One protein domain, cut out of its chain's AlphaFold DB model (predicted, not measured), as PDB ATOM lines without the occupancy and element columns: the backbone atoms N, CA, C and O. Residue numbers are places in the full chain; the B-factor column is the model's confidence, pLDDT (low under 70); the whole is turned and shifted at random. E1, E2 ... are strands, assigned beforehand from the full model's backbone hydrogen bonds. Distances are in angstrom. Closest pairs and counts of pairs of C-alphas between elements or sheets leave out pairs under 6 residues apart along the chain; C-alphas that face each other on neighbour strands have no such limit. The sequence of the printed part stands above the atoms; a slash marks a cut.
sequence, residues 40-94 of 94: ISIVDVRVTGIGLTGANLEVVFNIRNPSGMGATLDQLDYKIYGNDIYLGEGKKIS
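AT A GLANCE: This is residues 40 to 94 of the 94 residues of an uncharacterized protein of marine sediment metagenome (UniProt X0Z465). Two long strand hairpins, E1 with E2 and E3 with E4, form two separate ribbons with open space between them, joined by a loop in which residues 66 to 71 stick out. The printed part has 55 residues with four named strands, E1 to E4 in chain order, in two antiparallel two-stranded sheets; the class is all strand. It is a loose rod, radius of gyration of the C-alphas 14.2 A, spanning 45 by 21 by 21 A.

IN THESE COORDINATES: E1, residues 40 to 50, begins at C-alpha 40 (8.459, 8.789, -49.072), bends by 53 degrees at residue 43 and measures 27.3 A. E2, residues 55 to 64, measures 28.8 A; E3, residues 75 to 82, 23.4 A. E4, residues 85 to 93, measures 25.5 A and ends at C-alpha 93 (2.616, 1.892, -33.341).

HOW THE PARTS SIT: Hairpin E1 and E2 is antiparallel at 163 degrees, with N 46 and O 58 2.8 A apart, within hydrogen-bond range. Hairpin E3 and E4 is antiparallel at 167 degrees, with N 78 and O 90 at 2.9 A, within that range. E2 and E3 are apart.

THE WHOLE: The farthest C-alphas, of Leu 52 and Gly 68, are 45.3 A apart. The printed part has no cut. Residues 66 to 70 and 94 have pLDDT under 70.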
ATOM      1  N   ILE A  40       9.188   7.999 -50.057       73.69
ATOM      2  CA  ILE A  40       8.459   8.789 -49.072       73.69
ATOM      3  C   ILE A  40       8.729  10.248 -49.410       73.69
ATOM      4  O   ILE A  40       9.858  10.721 -49.307       73.69
ATOM      5  N   SER A  41       7.687  10.950 -49.835       75.81
ATOM      6  CA  SER A  41       7.732  12.382 -50.111       75.81
ATOM      7  C   SER A  41       6.712  13.102 -49.237       75.81
ATOM      8  O   SER A  41       5.603  12.605 -49.036       75.81
ATOM      9  N   ILE A  42       7.070  14.281 -48.734       79.25
ATOM     10  CA  ILE A  42       6.118  15.172 -48.064       79.25
ATOM     11  C   ILE A  42       5.349  15.908 -49.158       79.25
ATOM     12  O   ILE A  42       5.953  16.554 -50.012       79.25
ATOM     13  N   VAL A  43       4.027  15.762 -49.162       85.94
ATOM     14  CA  VAL A  43       3.150  16.434 -50.129       85.94
ATOM     15  C   VAL A  43       2.746  17.797 -49.612       85.94
ATOM     16  O   VAL A  43       2.688  18.750 -50.381       85.94
ATOM     17  N   ASP A  44       2.439  17.873 -48.320       75.69
ATOM     18  CA  ASP A  44       1.869  19.070 -47.734       75.69
ATOM     19  C   ASP A  44       2.143  19.142 -46.233       75.69
ATOM     20  O   ASP A  44       2.213  18.115 -45.548       75.69
ATOM     21  N   VAL A  45       2.274  20.366 -45.734       78.81
ATOM     22  CA  VAL A  45       2.380  20.685 -44.312       78.81
ATOM     23  C   VAL A  45       1.484  21.883 -44.059       78.81
ATOM     24  O   VAL A  45       1.737  22.975 -44.565       78.81
ATOM     25  N   ARG A  46       0.433  21.690 -43.265       81.19
ATOM     26  CA  ARG A  46      -0.550  22.731 -42.975       81.19
ATOM     27  C   ARG A  46      -0.707  22.928 -41.485       81.19
ATOM     28  O   ARG A  46      -0.772  21.973 -40.720       81.19
ATOM     29  N   VAL A  47      -0.831  24.184 -41.081       80.06
ATOM     30  CA  VAL A  47      -1.291  24.526 -39.736       80.06
ATOM     31  C   VAL A  47      -2.816  24.519 -39.770       80.06
ATOM     32  O   VAL A  47      -3.422  25.357 -40.436       80.06
ATOM     33  N   THR A  48      -3.443  23.565 -39.088       85.12
ATOM     34  CA  THR A  48      -4.911  23.423 -39.070       85.12
ATOM     35  C   THR A  48      -5.566  24.217 -37.945       85.12
ATOM     36  O   THR A  48      -6.766  24.477 -37.986       85.12
ATOM     37  N   GLY A  49      -4.787  24.657 -36.958       75.94
ATOM     38  CA  GLY A  49      -5.263  25.545 -35.906       75.94
ATOM     39  C   GLY A  49      -4.132  26.028 -35.012       75.94
ATOM     40  O   GLY A  49      -3.151  25.320 -34.803       75.94
ATOM     41  N   ILE A  50      -4.281  27.234 -34.472       80.00
ATOM     42  CA  ILE A  50      -3.383  27.800 -33.465       80.00
ATOM     43  C   ILE A  50      -4.245  28.112 -32.244       80.00
ATOM     44  O   ILE A  50      -5.149  28.943 -32.310       80.00
ATOM     45  N   GLY A  51      -4.007  27.390 -31.156       77.50
ATOM     46  CA  GLY A  51      -4.617  27.618 -29.855       77.50
ATOM     47  C   GLY A  51      -3.700  28.419 -28.932       77.50
ATOM     48  O   GLY A  51      -2.547  28.701 -29.249       77.50
ATOM     49  N   LEU A  52      -4.210  28.753 -27.747       72.38
ATOM     50  CA  LEU A  52      -3.476  29.530 -26.738       72.38
ATOM     51  C   LEU A  52      -2.240  28.801 -26.185       72.38
ATOM     52  O   LEU A  52      -1.305  29.447 -25.725       72.38
ATOM     53  N   THR A  53      -2.241  27.469 -26.215       79.00
ATOM     54  CA  THR A  53      -1.191  26.622 -25.626       79.00
ATOM     55  C   THR A  53      -0.439  25.771 -26.649       79.00
ATOM     56  O   THR A  53       0.477  25.045 -26.275       79.00
ATOM     57  N   GLY A  54      -0.796  25.839 -27.935       72.31
ATOM     58  CA  GLY A  54      -0.164  25.019 -28.965       72.31
ATOM     59  C   GLY A  54      -0.780  25.201 -30.346       72.31
ATOM     60  O   GLY A  54      -1.811  25.848 -30.500       72.31
ATOM     61  N   ALA A  55      -0.145  24.613 -31.355       76.81
ATOM     62  CA  ALA A  55      -0.617  24.616 -32.733       76.81
ATOM     63  C   ALA A  55      -0.801  23.180 -33.234       76.81
ATOM     64  O   ALA A  55      -0.029  22.288 -32.886       76.81
ATOM     65  N   ASN A  56      -1.810  22.977 -34.073       79.94
ATOM     66  CA  ASN A  56      -2.056  21.717 -34.753       79.94
ATOM     67  C   ASN A  56      -1.402  21.761 -36.131       79.94
ATOM     68  O   ASN A  56      -1.702  22.640 -36.944       79.94
ATOM     69  N   LEU A  57      -0.521  20.796 -36.381       75.25
ATOM     70  CA  LEU A  57       0.122  20.591 -37.671       75.25
ATOM     71  C   LEU A  57      -0.440  19.327 -38.317       75.25
ATOM     72  O   LEU A  57      -0.447  18.258 -37.708       75.25
ATOM     73  N   GLU A  58      -0.869  19.444 -39.563       80.88
ATOM     74  CA  GLU A  58      -1.208  18.320 -40.419       80.88
ATOM     75  C   GLU A  58      -0.096  18.141 -41.452       80.88
ATOM     76  O   GLU A  58       0.206  19.052 -42.224       80.88
ATOM     77  N   VAL A  59       0.533  16.967 -41.442       78.31
ATOM     78  CA  VAL A  59       1.601  16.603 -42.380       78.31
ATOM     79  C   VAL A  59       1.112  15.452 -43.241       78.31
ATOM     80  O   VAL A  59       0.796  14.375 -42.734       78.31
ATOM     81  N   VAL A  60       1.060  15.676 -44.552       83.00
ATOM     82  CA  VAL A  60       0.594  14.689 -45.526       83.00
ATOM     83  C   VAL A  60       1.797  14.058 -46.214       83.00
ATOM     84  O   VAL A  60       2.515  14.708 -46.979       83.00
ATOM     85  N   PHE A  61       2.003  12.765 -45.966       80.25
ATOM     86  CA  PHE A  61       3.042  11.967 -46.610       80.25
ATOM     87  C   PHE A  61       2.470  11.172 -47.785       80.25
ATOM     88  O   PHE A  61       1.404  10.567 -47.683       80.25
ATOM     89  N   ASN A  62       3.211  11.116 -48.888       81.50
ATOM     90  CA  ASN A  62       2.967  10.187 -49.984       81.50
ATOM     91  C   ASN A  62       4.033   9.098 -49.948       81.50
ATOM     92  O   ASN A  62       5.215   9.374 -50.150       81.50
ATOM     93  N   ILE A  63       3.596   7.871 -49.679       79.50
ATOM     94  CA  ILE A  63       4.449   6.690 -49.608       79.50
ATOM     95  C   ILE A  63       4.156   5.845 -50.842       79.50
ATOM     96  O   ILE A  63       3.123   5.179 -50.925       79.50
ATOM     97  N   ARG A  64       5.069   5.854 -51.818       79.31
ATOM     98  CA  ARG A  64       4.965   4.968 -52.982       79.31
ATOM     99  C   ARG A  64       5.740   3.690 -52.728       79.31
ATOM    100  O   ARG A  64       6.958   3.721 -52.562       79.31
ATOM    101  N   ASN A  65       5.021   2.574 -52.756       77.81
ATOM    102  CA  ASN A  65       5.597   1.241 -52.730       77.81
ATOM    103  C   ASN A  65       5.935   0.790 -54.166       77.81
ATOM    104  O   ASN A  65       5.019   0.511 -54.942       77.81
ATOM    105  N   PRO A  66       7.222   0.730 -54.556       67.56
ATOM    106  CA  PRO A  66       7.619   0.326 -55.906       67.56
ATOM    107  C   PRO A  66       7.481  -1.187 -56.142       67.56
ATOM    108  O   PRO A  66       7.539  -1.651 -57.280       67.56
ATOM    109  N   SER A  67       7.344  -1.978 -55.078       61.84
ATOM    110  CA  SER A  67       7.050  -3.404 -55.146       61.84
ATOM    111  C   SER A  67       5.550  -3.596 -54.986       61.84
ATOM    112  O   SER A  67       5.018  -3.297 -53.932       61.84
ATOM    113  N   GLY A  68       4.850  -4.142 -55.981       62.34
ATOM    114  CA  GLY A  68       3.411  -4.457 -55.888       62.34
ATOM    115  C   GLY A  68       3.018  -5.501 -54.821       62.34
ATOM    116  O   GLY A  68       1.953  -6.097 -54.922       62.34
ATOM    117  N   MET A  69       3.875  -5.759 -53.831       68.50
ATOM    118  CA  MET A  69       3.595  -6.534 -52.623       68.50
ATOM    119  C   MET A  69       3.032  -5.595 -51.552       68.50
ATOM    120  O   MET A  69       3.508  -4.472 -51.425       68.50
ATOM    121  N   GLY A  70       2.043  -6.044 -50.776       67.69
ATOM    122  CA  GLY A  70       1.473  -5.252 -49.682       67.69
ATOM    123  C   GLY A  70       2.543  -4.800 -48.682       67.69
ATOM    124  O   GLY A  70       3.439  -5.571 -48.343       67.69
ATOM    125  N   ALA A  71       2.448  -3.549 -48.233       70.31
ATOM    126  CA  ALA A  71       3.317  -2.976 -47.214       70.31
ATOM    127  C   ALA A  71       2.473  -2.534 -46.023       70.31
ATOM    128  O   ALA A  71       1.445  -1.883 -46.208       70.31
ATOM    129  N   THR A  72       2.931  -2.873 -44.823       76.25
ATOM    130  CA  THR A  72       2.307  -2.470 -43.562       76.25
ATOM    131  C   THR A  72       3.187  -1.419 -42.896       76.25
ATOM    132  O   THR A  72       4.414  -1.516 -42.940       76.25
ATOM    133  N   LEU A  73       2.567  -0.386 -42.321       79.50
ATOM    134  CA  LEU A  73       3.264   0.606 -41.507       79.50
ATOM    135  C   LEU A  73       3.169   0.187 -40.038       79.50
ATOM    136  O   LEU A  73       2.189   0.503 -39.372       79.50
ATOM    137  N   ASP A  74       4.186  -0.518 -39.549       83.19
ATOM    138  CA  ASP A  74       4.179  -1.058 -38.182       83.19
ATOM    139  C   ASP A  74       4.514   0.014 -37.130       83.19
ATOM    140  O   ASP A  74       3.955   0.039 -36.034       83.19
ATOM    141  N   GLN A  75       5.422   0.935 -37.466       82.56
ATOM    142  CA  GLN A  75       5.883   1.988 -36.567       82.56
ATOM    143  C   GLN A  75       6.182   3.280 -37.334       82.56
ATOM    144  O   GLN A  75       6.809   3.263 -38.393       82.56
ATOM    145  N   LEU A  76       5.759   4.406 -36.760       82.88
ATOM    146  CA  LEU A  76       6.084   5.756 -37.203       82.88
ATOM    147  C   LEU A  76       6.671   6.541 -36.029       82.88
ATOM    148  O   LEU A  76       5.959   6.846 -35.073       82.88
ATOM    149  N   ASP A  77       7.943   6.910 -36.135       87.44
ATOM    150  CA  ASP A  77       8.611   7.828 -35.213       87.44
ATOM    151  C   ASP A  77       8.828   9.172 -35.916       87.44
ATOM    152  O   ASP A  77       9.311   9.210 -37.049       87.44
ATOM    153  N   TYR A  78       8.481  10.279 -35.261       81.88
ATOM    154  CA  TYR A  78       8.653  11.620 -35.819       81.88
ATOM    155  C   TYR A  78       9.235  12.589 -34.793       81.88
ATOM    156  O   TYR A  78       8.950  12.504 -33.602       81.88
ATOM    157  N   LYS A  79      10.034  13.540 -35.282       86.44
ATOM    158  CA  LYS A  79      10.596  14.656 -34.513       86.44
ATOM    159  C   LYS A  79      10.281  15.951 -35.241       86.44
ATOM    160  O   LYS A  79      10.463  16.029 -36.454       86.44
ATOM    161  N   ILE A  80       9.802  16.945 -34.507       82.12
ATOM    162  CA  ILE A  80       9.393  18.235 -35.051       82.12
ATOM    163  C   ILE A  80      10.407  19.282 -34.614       82.12
ATOM    164  O   ILE A  80      10.719  19.414 -33.429       82.12
ATOM    165  N   TYR A  81      10.893  20.037 -35.592       81.12
ATOM    166  CA  TYR A  81      11.791  21.163 -35.394       81.12
ATOM    167  C   TYR A  81      11.178  22.402 -36.040       81.12
ATOM    168  O   TYR A  81      10.625  22.320 -37.137       81.12
ATOM    169  N   GLY A  82      11.282  23.544 -35.372       78.06
ATOM    170  CA  GLY A  82      10.930  24.846 -35.930       78.06
ATOM    171  C   GLY A  82      12.092  25.803 -35.728       78.06
ATOM    172  O   GLY A  82      12.533  25.976 -34.597       78.06
ATOM    173  N   ASN A  83      12.596  26.403 -36.811       80.94
ATOM    174  CA  ASN A  83      13.799  27.250 -36.790       80.94
ATOM    175  C   ASN A  83      14.972  26.587 -36.043       80.94
ATOM    176  O   ASN A  83      15.553  27.187 -35.144       80.94
ATOM    177  N   ASP A  84      15.246  25.318 -36.360       85.88
ATOM    178  CA  ASP A  84      16.269  24.474 -35.717       85.88
ATOM    179  C   ASP A  84      16.058  24.180 -34.216       85.88
ATOM    180  O   ASP A  84      16.854  23.473 -33.598       85.88
ATOM    181  N   ILE A  85      14.956  24.642 -33.620       84.12
ATOM    182  CA  ILE A  85      14.597  24.361 -32.228       84.12
ATOM    183  C   ILE A  85      13.719  23.115 -32.180       84.12
ATOM    184  O   ILE A  85      12.729  23.006 -32.903       84.12
ATOM    185  N   TYR A  86      14.066  22.181 -31.299       84.88
ATOM    186  CA  TYR A  86      13.264  20.991 -31.037       84.88
ATOM    187  C   TYR A  86      11.926  21.368 -30.388       84.88
ATOM    188  O   TYR A  86      11.898  21.965 -29.312       84.88
ATOM    189  N   LEU A  87      10.825  21.002 -31.046       83.06
ATOM    190  CA  LEU A  87       9.461  21.287 -30.596       83.06
ATOM    191  C   LEU A  87       8.779  20.061 -29.975       83.06
ATOM    192  O   LEU A  87       7.840  20.216 -29.199       83.06
ATOM    193  N   GLY A  88       9.242  18.852 -30.302       83.19
ATOM    194  CA  GLY A  88       8.711  17.613 -29.739       83.19
ATOM    195  C   GLY A  88       8.953  16.392 -30.618       83.19
ATOM    196  O   GLY A  88       9.387  16.495 -31.766       83.19
ATOM    197  N   GLU A  89       8.642  15.221 -30.075       89.56
ATOM    198  CA  GLU A  89       8.693  13.945 -30.778       89.56
ATOM    199  C   GLU A  89       7.471  13.101 -30.434       89.56
ATOM    200  O   GLU A  89       6.829  13.290 -29.398       89.56
ATOM    201  N   GLY A  90       7.150  12.163 -31.311       82.62
ATOM    202  CA  GLY A  90       6.078  11.217 -31.082       82.62
ATOM    203  C   GLY A  90       6.346   9.898 -31.779       82.62
ATOM    204  O   GLY A  90       7.083   9.814 -32.761       82.62
ATOM    205  N   LYS A  91       5.720   8.858 -31.240       88.62
ATOM    206  CA  LYS A  91       5.782   7.500 -31.761       88.62
ATOM    207  C   LYS A  91       4.368   6.962 -31.885       88.62
ATOM    208  O   LYS A  91       3.599   7.013 -30.927       88.62
ATOM    209  N   LYS A  92       4.035   6.428 -33.054       79.44
ATOM    210  CA  LYS A  92       2.790   5.703 -33.294       79.44
ATOM    211  C   LYS A  92       3.119   4.284 -33.730       79.44
ATOM    212  O   LYS A  92       3.911   4.084 -34.645       79.44
ATOM    213  N   ILE A  93       2.517   3.322 -33.046       81.44
ATOM    214  CA  ILE A  93       2.616   1.892 -33.341       81.44
ATOM    215  C   ILE A  93       1.228   1.476 -33.825       81.44
ATOM    216  O   ILE A  93       0.243   1.880 -33.196       81.44
ATOM    217  N   SER A  94       1.152   0.791 -34.968       67.88
ATOM    218  CA  SER A  94      -0.123   0.325 -35.530       67.88
ATOM    219  C   SER A  94      -0.563  -1.017 -34.962       67.88
ATOM    220  O   SER A  94       0.294  -1.775 -34.460       67.88
TER     221      SER A  94